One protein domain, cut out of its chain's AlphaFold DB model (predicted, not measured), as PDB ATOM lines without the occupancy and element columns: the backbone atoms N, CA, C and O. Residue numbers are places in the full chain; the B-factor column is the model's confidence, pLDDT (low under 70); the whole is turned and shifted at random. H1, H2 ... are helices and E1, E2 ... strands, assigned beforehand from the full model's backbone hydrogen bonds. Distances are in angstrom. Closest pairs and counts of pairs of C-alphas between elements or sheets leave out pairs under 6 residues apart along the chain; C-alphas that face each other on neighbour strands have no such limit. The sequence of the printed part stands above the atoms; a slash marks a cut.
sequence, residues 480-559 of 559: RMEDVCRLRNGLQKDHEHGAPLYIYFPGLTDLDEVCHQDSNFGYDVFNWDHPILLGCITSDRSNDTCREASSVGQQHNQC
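This is residues 480 to 559 of the 559 residues of the protein "Patatin-like phospholipase family protein" of Nitrospira sp (UniProt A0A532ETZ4). The domain has little regular structure: it is a flat body, mostly loops, in which a short two-stranded ribbon, E1 and E2, lies between the longest helix, H1, and the short H3. The 80 printed residues run H1, E1, H2, E2, H3, class mixed, with only 27 in named elements; the sheet is antiparallel. It is compact, with a radius of gyration of the C-alphas of 13.1 A, spanning 42 by 29 by 16 A.

E1, residues 502 to 504, and E2, residues 536 to 538, are antiparallel at 159 degrees; N 502 and O 538 are within hydrogen-bond range at 2.8 A. The closest C-alphas of E1 and H1, residues 482 to 493, are Ile 503 and Arg 488, 5.7 A apart. Those of E2 and H3, residues 544 to 548, are Cys 536 and Cys 546, 5.5 A apart. H2, residues 511 to 514, is close to H1 but not clearly touching: the closest C-alphas, Cys 485 and Val 514, are 7.8 A apart. Every O i to N i+4 pair is within hydrogen-bond range in H1 and H3; H2 is too short for one.

H1 is 15.9 A long from C-alpha 482 at (139.754, 125.130, 124.039); H3 ends at C-alpha 548 at (134.951, 116.857, 145.128).

The printed part has no cut; the link H2 to E2, 21 residues, is long. pLDDT is under 70 in 23 residues, among them 547 to 559.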
ATOM      1  N   ARG A 480     144.721 126.710 127.301       89.88
ATOM      2  CA  ARG A 480     143.362 127.280 127.274       89.88
ATOM      3  C   ARG A 480     142.269 126.216 127.263       89.88
ATOM      4  O   ARG A 480     141.098 126.562 127.392       89.88
ATOM      5  N   MET A 481     142.630 124.946 127.085       90.56
ATOM      6  CA  MET A 481     141.722 123.804 127.072       90.56
ATOM      7  C   MET A 481     140.547 124.018 126.105       90.56
ATOM      8  O   MET A 481     139.403 123.707 126.429       90.56
ATOM      9  N   GLU A 482     140.806 124.607 124.927       89.06
ATOM     10  CA  GLU A 482     139.754 125.130 124.039       89.06
ATOM     11  C   GLU A 482     138.735 124.058 123.640       89.06
ATOM     12  O   GLU A 482     137.527 124.312 123.652       89.06
ATOM     13  N   ASP A 483     139.203 122.844 123.355       91.75
ATOM     14  CA  ASP A 483     138.360 121.715 122.968       91.75
ATOM     15  C   ASP A 483     137.508 121.195 124.136       91.75
ATOM     16  O   ASP A 483     136.299 120.976 123.981       91.75
ATOM     17  N   VAL A 484     138.088 121.098 125.337       92.19
ATOM     18  CA  VAL A 484     137.363 120.757 126.574       92.19
ATOM     19  C   VAL A 484     136.312 121.818 126.890       92.19
ATOM     20  O   VAL A 484     135.153 121.496 127.163       92.19
ATOM     21  N   CYS A 485     136.683 123.094 126.802       90.62
ATOM     22  CA  CYS A 485     135.780 124.216 127.015       90.62
ATOM     23  C   CYS A 485     134.645 124.238 125.999       90.62
ATOM     24  O   CYS A 485     133.500 124.524 126.354       90.62
ATOM     25  N   ARG A 486     134.929 123.898 124.741       88.69
ATOM     26  CA  ARG A 486     133.920 123.788 123.693       88.69
ATOM     27  C   ARG A 486     132.917 122.679 123.994       88.69
ATOM     28  O   ARG A 486     131.715 122.948 123.939       88.69
ATOM     29  N   LEU A 487     133.387 121.483 124.358       90.56
ATOM     30  CA  LEU A 487     132.528 120.364 124.752       90.56
ATOM     31  C   LEU A 487     131.675 120.734 125.975       90.56
ATOM     32  O   LEU A 487     130.448 120.656 125.910       90.56
ATOM     33  N   ARG A 488     132.308 121.223 127.053       89.75
ATOM     34  CA  ARG A 488     131.645 121.675 128.290       89.75
ATOM     35  C   ARG A 488     130.558 122.703 127.996       89.75
ATOM     36  O   ARG A 488     129.407 122.518 128.382       89.75
ATOM     37  N   ASN A 489     130.909 123.782 127.298       86.31
ATOM     38  CA  ASN A 489     129.985 124.875 127.016       86.31
ATOM     39  C   ASN A 489     128.824 124.423 126.129       86.31
ATOM     40  O   ASN A 489     127.713 124.916 126.308       86.31
ATOM     41  N   GLY A 490     129.042 123.506 125.183       83.00
ATOM     42  CA  GLY A 490     127.938 122.986 124.383       83.00
ATOM     43  C   GLY A 490     127.010 122.073 125.173       83.00
ATOM     44  O   GLY A 490     125.804 122.258 125.068       83.00
ATOM     45  N   LEU A 491     127.538 121.169 126.004       85.56
ATOM     46  CA  LEU A 491     126.715 120.321 126.879       85.56
ATOM     47  C   LEU A 491     125.907 121.128 127.912       85.56
ATOM     48  O   LEU A 491     124.803 120.733 128.271       85.56
ATOM     49  N   GLN A 492     126.431 122.272 128.364       81.69
ATOM     50  CA  GLN A 492     125.746 123.163 129.309       81.69
ATOM     51  C   GLN A 492     124.741 124.112 128.650       81.69
ATOM     52  O   GLN A 492     123.704 124.411 129.238       81.69
ATOM     53  N   LYS A 493     125.052 124.629 127.450       70.06
ATOM     54  CA  LYS A 493     124.115 125.437 126.644       70.06
ATOM     55  C   LYS A 493     122.957 124.606 126.101       70.06
ATOM     56  O   LYS A 493     122.013 125.166 125.543       70.06
ATOM     57  N   ASP A 494     123.025 123.298 126.288       61.66
ATOM     58  CA  ASP A 494     121.904 122.401 126.136       61.66
ATOM     59  C   ASP A 494     120.819 122.755 127.173       61.66
ATOM     60  O   ASP A 494     120.836 122.257 128.296       61.66
ATOM     61  N   HIS A 495     119.922 123.702 126.847       54.31
ATOM     62  CA  HIS A 495     118.507 123.379 126.604       54.31
ATOM     63  C   HIS A 495     117.493 124.528 126.772       54.31
ATOM     64  O   HIS A 495     117.426 125.207 127.794       54.31
ATOM     65  N   GLU A 496     116.548 124.571 125.823       41.16
ATOM     66  CA  GLU A 496     115.150 124.959 126.073       41.16
ATOM     67  C   GLU A 496     114.259 123.744 126.468       41.16
ATOM     68  O   GLU A 496     113.143 123.963 126.924       41.16
ATOM     69  N   HIS A 497     114.696 122.470 126.321       45.03
ATOM     70  CA  HIS A 497     113.810 121.281 126.451       45.03
ATOM     71  C   HIS A 497     114.442 119.954 126.988       45.03
ATOM     72  O   HIS A 497     113.946 118.869 126.688       45.03
ATOM     73  N   GLY A 498     115.501 119.998 127.803       53.94
ATOM     74  CA  GLY A 498     116.142 118.842 128.463       53.94
ATOM     75  C   GLY A 498     116.999 119.284 129.659       53.94
ATOM     76  O   GLY A 498     117.068 120.479 129.945       53.94
ATOM     77  N   ALA A 499     117.597 118.346 130.404       61.75
ATOM     78  CA  ALA A 499     118.437 118.694 131.554       61.75
ATOM     79  C   ALA A 499     119.877 118.982 131.087       61.75
ATOM     80  O   ALA A 499     120.464 118.112 130.440       61.75
ATOM     81  N   PRO A 500     120.455 120.153 131.406       77.75
ATOM     82  CA  PRO A 500     121.832 120.477 131.040       77.75
ATOM     83  C   PRO A 500     122.808 119.455 131.626       77.75
ATOM     84  O   PRO A 500     122.659 119.034 132.776       77.75
ATOM     85  N   LEU A 501     123.823 119.081 130.844       86.81
ATOM     86  CA  LEU A 501     124.924 118.249 131.322       86.81
ATOM     87  C   LEU A 501     126.104 119.135 131.716       86.81
ATOM     88  O   LEU A 501     126.565 119.994 130.963       86.81
ATOM     89  N   TYR A 502     126.613 118.897 132.915       87.31
ATOM     90  CA  TYR A 502     127.747 119.594 133.490       87.31
ATOM     91  C   TYR A 502     128.951 118.665 133.495       87.31
ATOM     92  O   TYR A 502     128.865 117.542 133.990       87.31
ATOM     93  N   ILE A 503     130.064 119.150 132.945       88.81
ATOM     94  CA  ILE A 503     131.355 118.469 133.009       88.81
ATOM     95  C   ILE A 503     132.191 119.120 134.101       88.81
ATOM     96  O   ILE A 503     132.322 120.346 134.133       88.81
ATOM     97  N   TYR A 504     132.769 118.287 134.954       88.19
ATOM     98  CA  TYR A 504     133.684 118.672 136.015       88.19
ATOM     99  C   TYR A 504     135.022 117.974 135.808       88.19
ATOM    100  O   TYR A 504     135.051 116.771 135.570       88.19
ATOM    101  N   PHE A 505     136.114 118.723 135.942       88.88
ATOM    102  CA  PHE A 505     137.476 118.195 136.005       88.88
ATOM    103  C   PHE A 505     138.124 118.726 137.285       88.88
ATOM    104  O   PHE A 505     138.669 119.826 137.263       88.88
ATOM    105  N   PRO A 506     138.058 117.994 138.411       83.31
ATOM    106  CA  PRO A 506     138.600 118.466 139.689       83.31
ATOM    107  C   PRO A 506     140.090 118.843 139.642       83.31
ATOM    108  O   PRO A 506     140.532 119.700 140.400       83.31
ATOM    109  N   GLY A 507     140.866 118.235 138.732       82.12
ATOM    110  CA  GLY A 507     142.275 118.581 138.506       82.12
ATOM    111  C   GLY A 507     142.509 119.921 137.787       82.12
ATOM    112  O   GLY A 507     143.628 120.424 137.821       82.12
ATOM    113  N   LEU A 508     141.477 120.508 137.169       86.81
ATOM    114  CA  LEU A 508     141.525 121.798 136.472       86.81
ATOM    115  C   LEU A 508     140.830 122.873 137.315       86.81
ATOM    116  O   LEU A 508     139.634 123.139 137.161       86.81
ATOM    117  N   THR A 509     141.574 123.497 138.230       83.88
ATOM    118  CA  THR A 509     141.035 124.564 139.086       83.88
ATOM    119  C   THR A 509     140.624 125.773 138.249       83.88
ATOM    120  O   THR A 509     141.349 126.187 137.346       83.88
ATOM    121  N   ASP A 510     139.449 126.332 138.535       85.12
ATOM    122  CA  ASP A 510     138.854 127.470 137.815       85.12
ATOM    123  C   ASP A 510     138.687 127.257 136.301       85.12
ATOM    124  O   ASP A 510     138.750 128.198 135.509       85.12
ATOM    125  N   LEU A 511     138.393 126.018 135.883       87.50
ATOM    126  CA  LEU A 511     138.055 125.704 134.488       87.50
ATOM    127  C   LEU A 511     136.933 126.602 133.943       87.50
ATOM    128  O   LEU A 511     136.932 126.964 132.770       87.50
ATOM    129  N   ASP A 512     135.988 126.992 134.798       86.06
ATOM    130  CA  ASP A 512     134.920 127.929 134.450       86.06
ATOM    131  C   ASP A 512     135.483 129.276 133.961       86.06
ATOM    132  O   ASP A 512     135.006 129.795 132.952       86.06
ATOM    133  N   GLU A 513     136.524 129.801 134.619       86.25
ATOM    134  CA  GLU A 513     137.206 131.045 134.245       86.25
ATOM    135  C   GLU A 513     138.006 130.896 132.949       86.25
ATOM    136  O   GLU A 513     137.929 131.759 132.073       86.25
ATOM    137  N   VAL A 514     138.707 129.775 132.774       88.12
ATOM    138  CA  VAL A 514     139.449 129.472 131.538       88.12
ATOM    139  C   VAL A 514     138.502 129.359 130.337       88.12
ATOM    140  O   VAL A 514     138.793 129.874 129.258       88.12
ATOM    141  N   CYS A 515     137.318 128.770 130.525       88.62
ATOM    142  CA  CYS A 515     136.334 128.585 129.460       88.62
ATOM    143  C   CYS A 515     135.513 129.837 129.100       88.62
ATOM    144  O   CYS A 515     134.662 129.764 128.199       88.62
ATOM    145  N   HIS A 516     135.732 130.976 129.765       84.19
ATOM    146  CA  HIS A 516     135.112 132.250 129.403       84.19
ATOM    147  C   HIS A 516     135.826 132.911 128.208       84.19
ATOM    148  O   HIS A 516     137.049 132.978 128.143       84.19
ATOM    149  N   GLN A 517     135.048 133.439 127.252       63.00
ATOM    150  CA  GLN A 517     135.553 133.926 125.954       63.00
ATOM    151  C   GLN A 517     136.579 135.073 126.045       63.00
ATOM    152  O   GLN A 517     137.416 135.185 125.154       63.00
ATOM    153  N   ASP A 518     136.555 135.871 127.117       65.75
ATOM    154  CA  ASP A 518     137.463 137.012 127.327       65.75
ATOM    155  C   ASP A 518     138.642 136.692 128.267       65.75
ATOM    156  O   ASP A 518     139.396 137.582 128.665       65.75
ATOM    157  N   SER A 519     138.803 135.422 128.651       69.12
ATOM    158  CA  SER A 519     139.868 134.993 129.551       69.12
ATOM    159  C   SER A 519     141.226 134.983 128.844       69.12
ATOM    160  O   SER A 519     141.378 134.414 127.757       69.12
ATOM    161  N   ASN A 520     142.229 135.598 129.476       74.19
ATOM    162  CA  ASN A 520     143.644 135.478 129.100       74.19
ATOM    163  C   ASN A 520     144.366 134.389 129.911       74.19
ATOM    164  O   ASN A 520     145.582 134.258 129.789       74.19
ATOM    165  N   PHE A 521     143.633 133.643 130.739       79.50
ATOM    166  CA  PHE A 521     144.182 132.623 131.621       79.50
ATOM    167  C   PHE A 521     144.312 131.278 130.903       79.50
ATOM    168  O   PHE A 521     143.536 130.957 129.998       79.50
ATOM    169  N   GLY A 522     145.298 130.495 131.323       85.88
ATOM    170  CA  GLY A 522     145.522 129.136 130.854       85.88
ATOM    171  C   GLY A 522     146.419 128.369 131.819       85.88
ATOM    172  O   GLY A 522     147.108 128.957 132.653       85.88
ATOM    173  N   TYR A 523     146.375 127.045 131.742       88.19
ATOM    174  CA  TYR A 523     147.175 126.172 132.593       88.19
ATOM    175  C   TYR A 523     148.602 126.035 132.066       88.19
ATOM    176  O   TYR A 523     148.836 125.927 130.862       88.19
ATOM    177  N   ASP A 524     149.576 125.944 132.964       86.81
ATOM    178  CA  ASP A 524     150.943 125.613 132.571       86.81
ATOM    179  C   ASP A 524     151.109 124.108 132.373       86.81
ATOM    180  O   ASP A 524     151.641 123.383 133.215       86.81
ATOM    181  N   VAL A 525     150.622 123.647 131.224       84.81
ATOM    182  CA  VAL A 525     150.654 122.241 130.808       84.81
ATOM    183  C   VAL A 525     152.074 121.682 130.672       84.81
ATOM    184  O   VAL A 525     152.251 120.468 130.682       84.81
ATOM    185  N   PHE A 526     153.100 122.536 130.569       83.44
ATOM    186  CA  PHE A 526     154.497 122.097 130.469       83.44
ATOM    187  C   PHE A 526     155.071 121.641 131.812       83.44
ATOM    188  O   PHE A 526     156.012 120.850 131.825       83.44
ATOM    189  N   ASN A 527     154.503 122.118 132.920       84.00
ATOM    190  CA  ASN A 527     154.920 121.782 134.283       84.00
ATOM    191  C   ASN A 527     153.973 120.778 134.962       84.00
ATOM    192  O   ASN A 527     153.974 120.642 136.185       84.00
ATOM    193  N   TRP A 528     153.134 120.077 134.196       81.69
ATOM    194  CA  TRP A 528     152.273 119.031 134.739       81.69
ATOM    195  C   TRP A 528     153.071 117.760 135.033       81.69
ATOM    196  O   TRP A 528     153.544 117.088 134.120       81.69
ATOM    197  N   ASP A 529     153.154 117.395 136.314       72.19
ATOM    198  CA  ASP A 529     153.806 116.154 136.746       72.19
ATOM    199  C   ASP A 529     153.060 114.902 136.247       72.19
ATOM    200  O   ASP A 529     153.681 113.886 135.928       72.19
ATOM    201  N   HIS A 530     151.725 114.969 136.156       75.81
ATOM    202  CA  HIS A 530     150.886 113.893 135.629       75.81
ATOM    203  C   HIS A 530     149.847 114.456 134.650       75.81
ATOM    204  O   HIS A 530     148.998 115.248 135.051       75.81
ATOM    205  N   PRO A 531     149.862 114.034 133.375       80.00
ATOM    206  CA  PRO A 531     148.957 114.561 132.352       80.00
ATOM    207  C   PRO A 531     147.567 113.897 132.342       80.00
ATOM    208  O   PRO A 531     146.782 114.133 131.429       80.00
ATOM    209  N   ILE A 532     147.261 113.034 133.318       87.75
ATOM    210  CA  ILE A 532     145.994 112.294 133.383       87.75
ATOM    211  C   ILE A 532     145.037 113.023 134.319       87.75
ATOM    212  O   ILE A 532     145.312 113.171 135.508       87.75
ATOM    213  N   LEU A 533     143.880 113.412 133.788       88.00
ATOM    214  CA  LEU A 533     142.832 114.100 134.530       88.00
ATOM    215  C   LEU A 533     141.607 113.200 134.681       88.00
ATOM    216  O   LEU A 533     141.128 112.617 133.708       88.00
ATOM    217  N   LEU A 534     141.069 113.128 135.898       89.50
ATOM    218  CA  LEU A 534     139.757 112.536 136.137       89.50
ATOM    219  C   LEU A 534     138.679 113.596 135.892       89.50
ATOM    220  O   LEU A 534     138.809 114.735 136.346       89.50
ATOM    221  N   GLY A 535     137.610 113.211 135.200       89.50
ATOM    222  CA  GLY A 535     136.437 114.052 134.997       89.50
ATOM    223  C   GLY A 535     135.139 113.318 135.316       89.50
ATOM    224  O   GLY A 535     135.094 112.091 135.326       89.50
ATOM    225  N   CYS A 536     134.076 114.076 135.568       90.44
ATOM    226  CA  CYS A 536     132.717 113.563 135.723       90.44
ATOM    227  C   CYS A 536     131.736 114.380 134.874       90.44
ATOM    228  O   CYS A 536     131.829 115.607 134.810       90.44
ATOM    229  N   ILE A 537     130.757 113.697 134.275       89.62
ATOM    230  CA  ILE A 537     129.610 114.306 133.598       89.62
ATOM    231  C   ILE A 537     128.348 114.007 134.410       89.62
ATOM    232  O   ILE A 537     128.083 112.860 134.763       89.62
ATOM    233  N   THR A 538     127.539 115.025 134.697       87.88
ATOM    234  CA  THR A 538     126.305 114.862 135.474       87.88
ATOM    235  C   THR A 538     125.218 115.833 135.028       87.88
ATOM    236  O   THR A 538     125.506 116.931 134.561       87.88
ATOM    237  N   SER A 539     123.954 115.447 135.184       85.31
ATOM    238  CA  SER A 539     122.809 116.343 134.984       85.31
ATOM    239  C   SER A 539     122.519 117.235 136.197       85.31
ATOM    240  O   SER A 539     121.679 118.128 136.116       85.31
ATOM    241  N   ASP A 540     123.164 116.980 137.340       83.62
ATOM    242  CA  ASP A 540     122.983 117.753 138.570       83.62
ATOM    243  C   ASP A 540     124.129 118.753 138.759       83.62
ATOM    244  O   ASP A 540     125.266 118.392 139.064       83.62
ATOM    245  N   ARG A 541     123.810 120.045 138.622       80.62
ATOM    246  CA  ARG A 541     124.768 121.142 138.808       80.62
ATOM    247  C   ARG A 541     125.367 121.172 140.216       80.62
ATOM    248  O   ARG A 541     126.468 121.690 140.389       80.62
ATOM    249  N   SER A 542     124.635 120.702 141.220       76.50
ATOM    250  CA  SER A 542     125.029 120.682 142.635       76.50
ATOM    251  C   SER A 542     125.631 119.349 143.078       76.50
ATOM    252  O   SER A 542     125.741 119.104 144.271       76.50
ATOM    253  N   ASN A 543     126.034 118.481 142.146       77.06
ATOM    254  CA  ASN A 543     126.613 117.193 142.506       77.06
ATOM    255  C   ASN A 543     128.015 117.354 143.115       77.06
ATOM    256  O   ASN A 543     129.024 117.375 142.402       77.06
ATOM    257  N   ASP A 544     128.063 117.435 144.443       69.81
ATOM    258  CA  ASP A 544     129.299 117.572 145.211       69.81
ATOM    259  C   ASP A 544     130.240 116.384 144.979       69.81
ATOM    260  O   ASP A 544     131.445 116.574 144.878       69.81
ATOM    261  N   THR A 545     129.711 115.181 144.724       77.25
ATOM    262  CA  THR A 545     130.524 113.992 144.401       77.25
ATOM    263  C   THR A 545     131.400 114.207 143.172       77.25
ATOM    264  O   THR A 545     132.542 113.773 143.158       77.25
ATOM    265  N   CYS A 546     130.890 114.880 142.139       77.12
ATOM    266  CA  CYS A 546     131.644 115.133 140.907       77.12
ATOM    267  C   CYS A 546     132.563 116.352 141.004       77.12
ATOM    268  O   CYS A 546     133.555 116.427 140.282       77.12
ATOM    269  N   ARG A 547     132.248 117.294 141.899       68.00
ATOM    270  CA  ARG A 547     133.078 118.471 142.187       68.00
ATOM    271  C   ARG A 547     134.246 118.143 143.116       68.00
ATOM    272  O   ARG A 547     135.326 118.695 142.950       68.00
ATOM    273  N   GLU A 548     134.015 117.247 144.070       65.12
ATOM    274  CA  GLU A 548     134.951 116.857 145.128       65.12
ATOM    275  C   GLU A 548     135.564 115.470 144.903       65.12
ATOM    276  O   GLU A 548     136.357 115.027 145.740       65.12
ATOM    277  N   ALA A 549     135.214 114.785 143.798       59.66
ATOM    278  CA  ALA A 549     135.832 113.527 143.385       59.66
ATOM    279  C   ALA A 549     137.344 113.707 143.453       59.66
ATOM    280  O   ALA A 549     137.943 114.424 142.651       59.66
ATOM    281  N   SER A 550     137.936 113.120 144.489       48.53
ATOM    282  CA  SER A 550     139.309 113.399 144.852       48.53
ATOM    283  C   SER A 550     140.180 112.927 143.701       48.53
ATOM    284  O   SER A 550     140.230 111.728 143.418       48.53
ATOM    285  N   SER A 551     140.882 113.856 143.042       45.03
ATOM    286  CA  SER A 551     142.101 113.462 142.356       45.03
ATOM    287  C   SER A 551     142.935 112.759 143.420       45.03
ATOM    288  O   SER A 551     143.122 113.272 144.528       45.03
ATOM    289  N   VAL A 552     143.365 111.531 143.151       40.12
ATOM    290  CA  VAL A 552     144.399 110.910 143.969       40.12
ATOM    291  C   VAL A 552     145.654 111.758 143.743       40.12
ATOM    292  O   VAL A 552     146.431 111.505 142.837       40.12
ATOM    293  N   GLY A 553     145.781 112.827 144.533       41.81
ATOM    294  CA  GLY A 553     146.975 113.629 144.738       41.81
ATOM    295  C   GLY A 553     147.453 114.543 143.611       41.81
ATOM    296  O   GLY A 553     148.638 114.461 143.326       41.81
ATOM    297  N   GLN A 554     146.648 115.467 143.061       49.12
ATOM    298  CA  GLN A 554     147.216 116.659 142.394       49.12
ATOM    299  C   GLN A 554     146.206 117.795 142.177       49.12
ATOM    300  O   GLN A 554     145.126 117.592 141.622       49.12
ATOM    301  N   GLN A 555     146.591 118.994 142.616       46.28
ATOM    302  CA  GLN A 555     146.035 120.277 142.189       46.28
ATOM    303  C   GLN A 555     147.041 120.868 141.196       46.28
ATOM    304  O   GLN A 555     148.206 121.043 141.555       46.28
ATOM    305  N   HIS A 556     146.629 121.133 139.955       52.19
ATOM    306  CA  HIS A 556     147.503 121.768 138.972       52.19
ATOM    307  C   HIS A 556     147.388 123.286 139.111       52.19
ATOM    308  O   HIS A 556     146.309 123.852 138.955       52.19
ATOM    309  N   ASN A 557     148.500 123.935 139.458       39.28
ATOM    310  CA  ASN A 557     148.535 125.379 139.665       39.28
ATOM    311  C   ASN A 557     148.351 126.136 138.339       39.28
ATOM    312  O   ASN A 557     148.829 125.709 137.287       39.28
ATOM    313  N   GLN A 558     147.669 127.277 138.418       41.00
ATOM    314  CA  GLN A 558     147.552 128.263 137.340       41.00
ATOM    315  C   GLN A 558     148.859 129.053 137.185       41.00
ATOM    316  O   GLN A 558     149.598 129.202 138.164       41.00
ATOM    317  N   CYS A 559     149.112 129.582 135.985       38.31
ATOM    318  CA  CYS A 559     150.228 130.491 135.705       38.31
ATOM    319  C   CYS A 559     149.752 131.898 135.344       38.31
ATOM    320  O   CYS A 559     148.718 132.022 134.647       38.31
TER     321      CYS A 559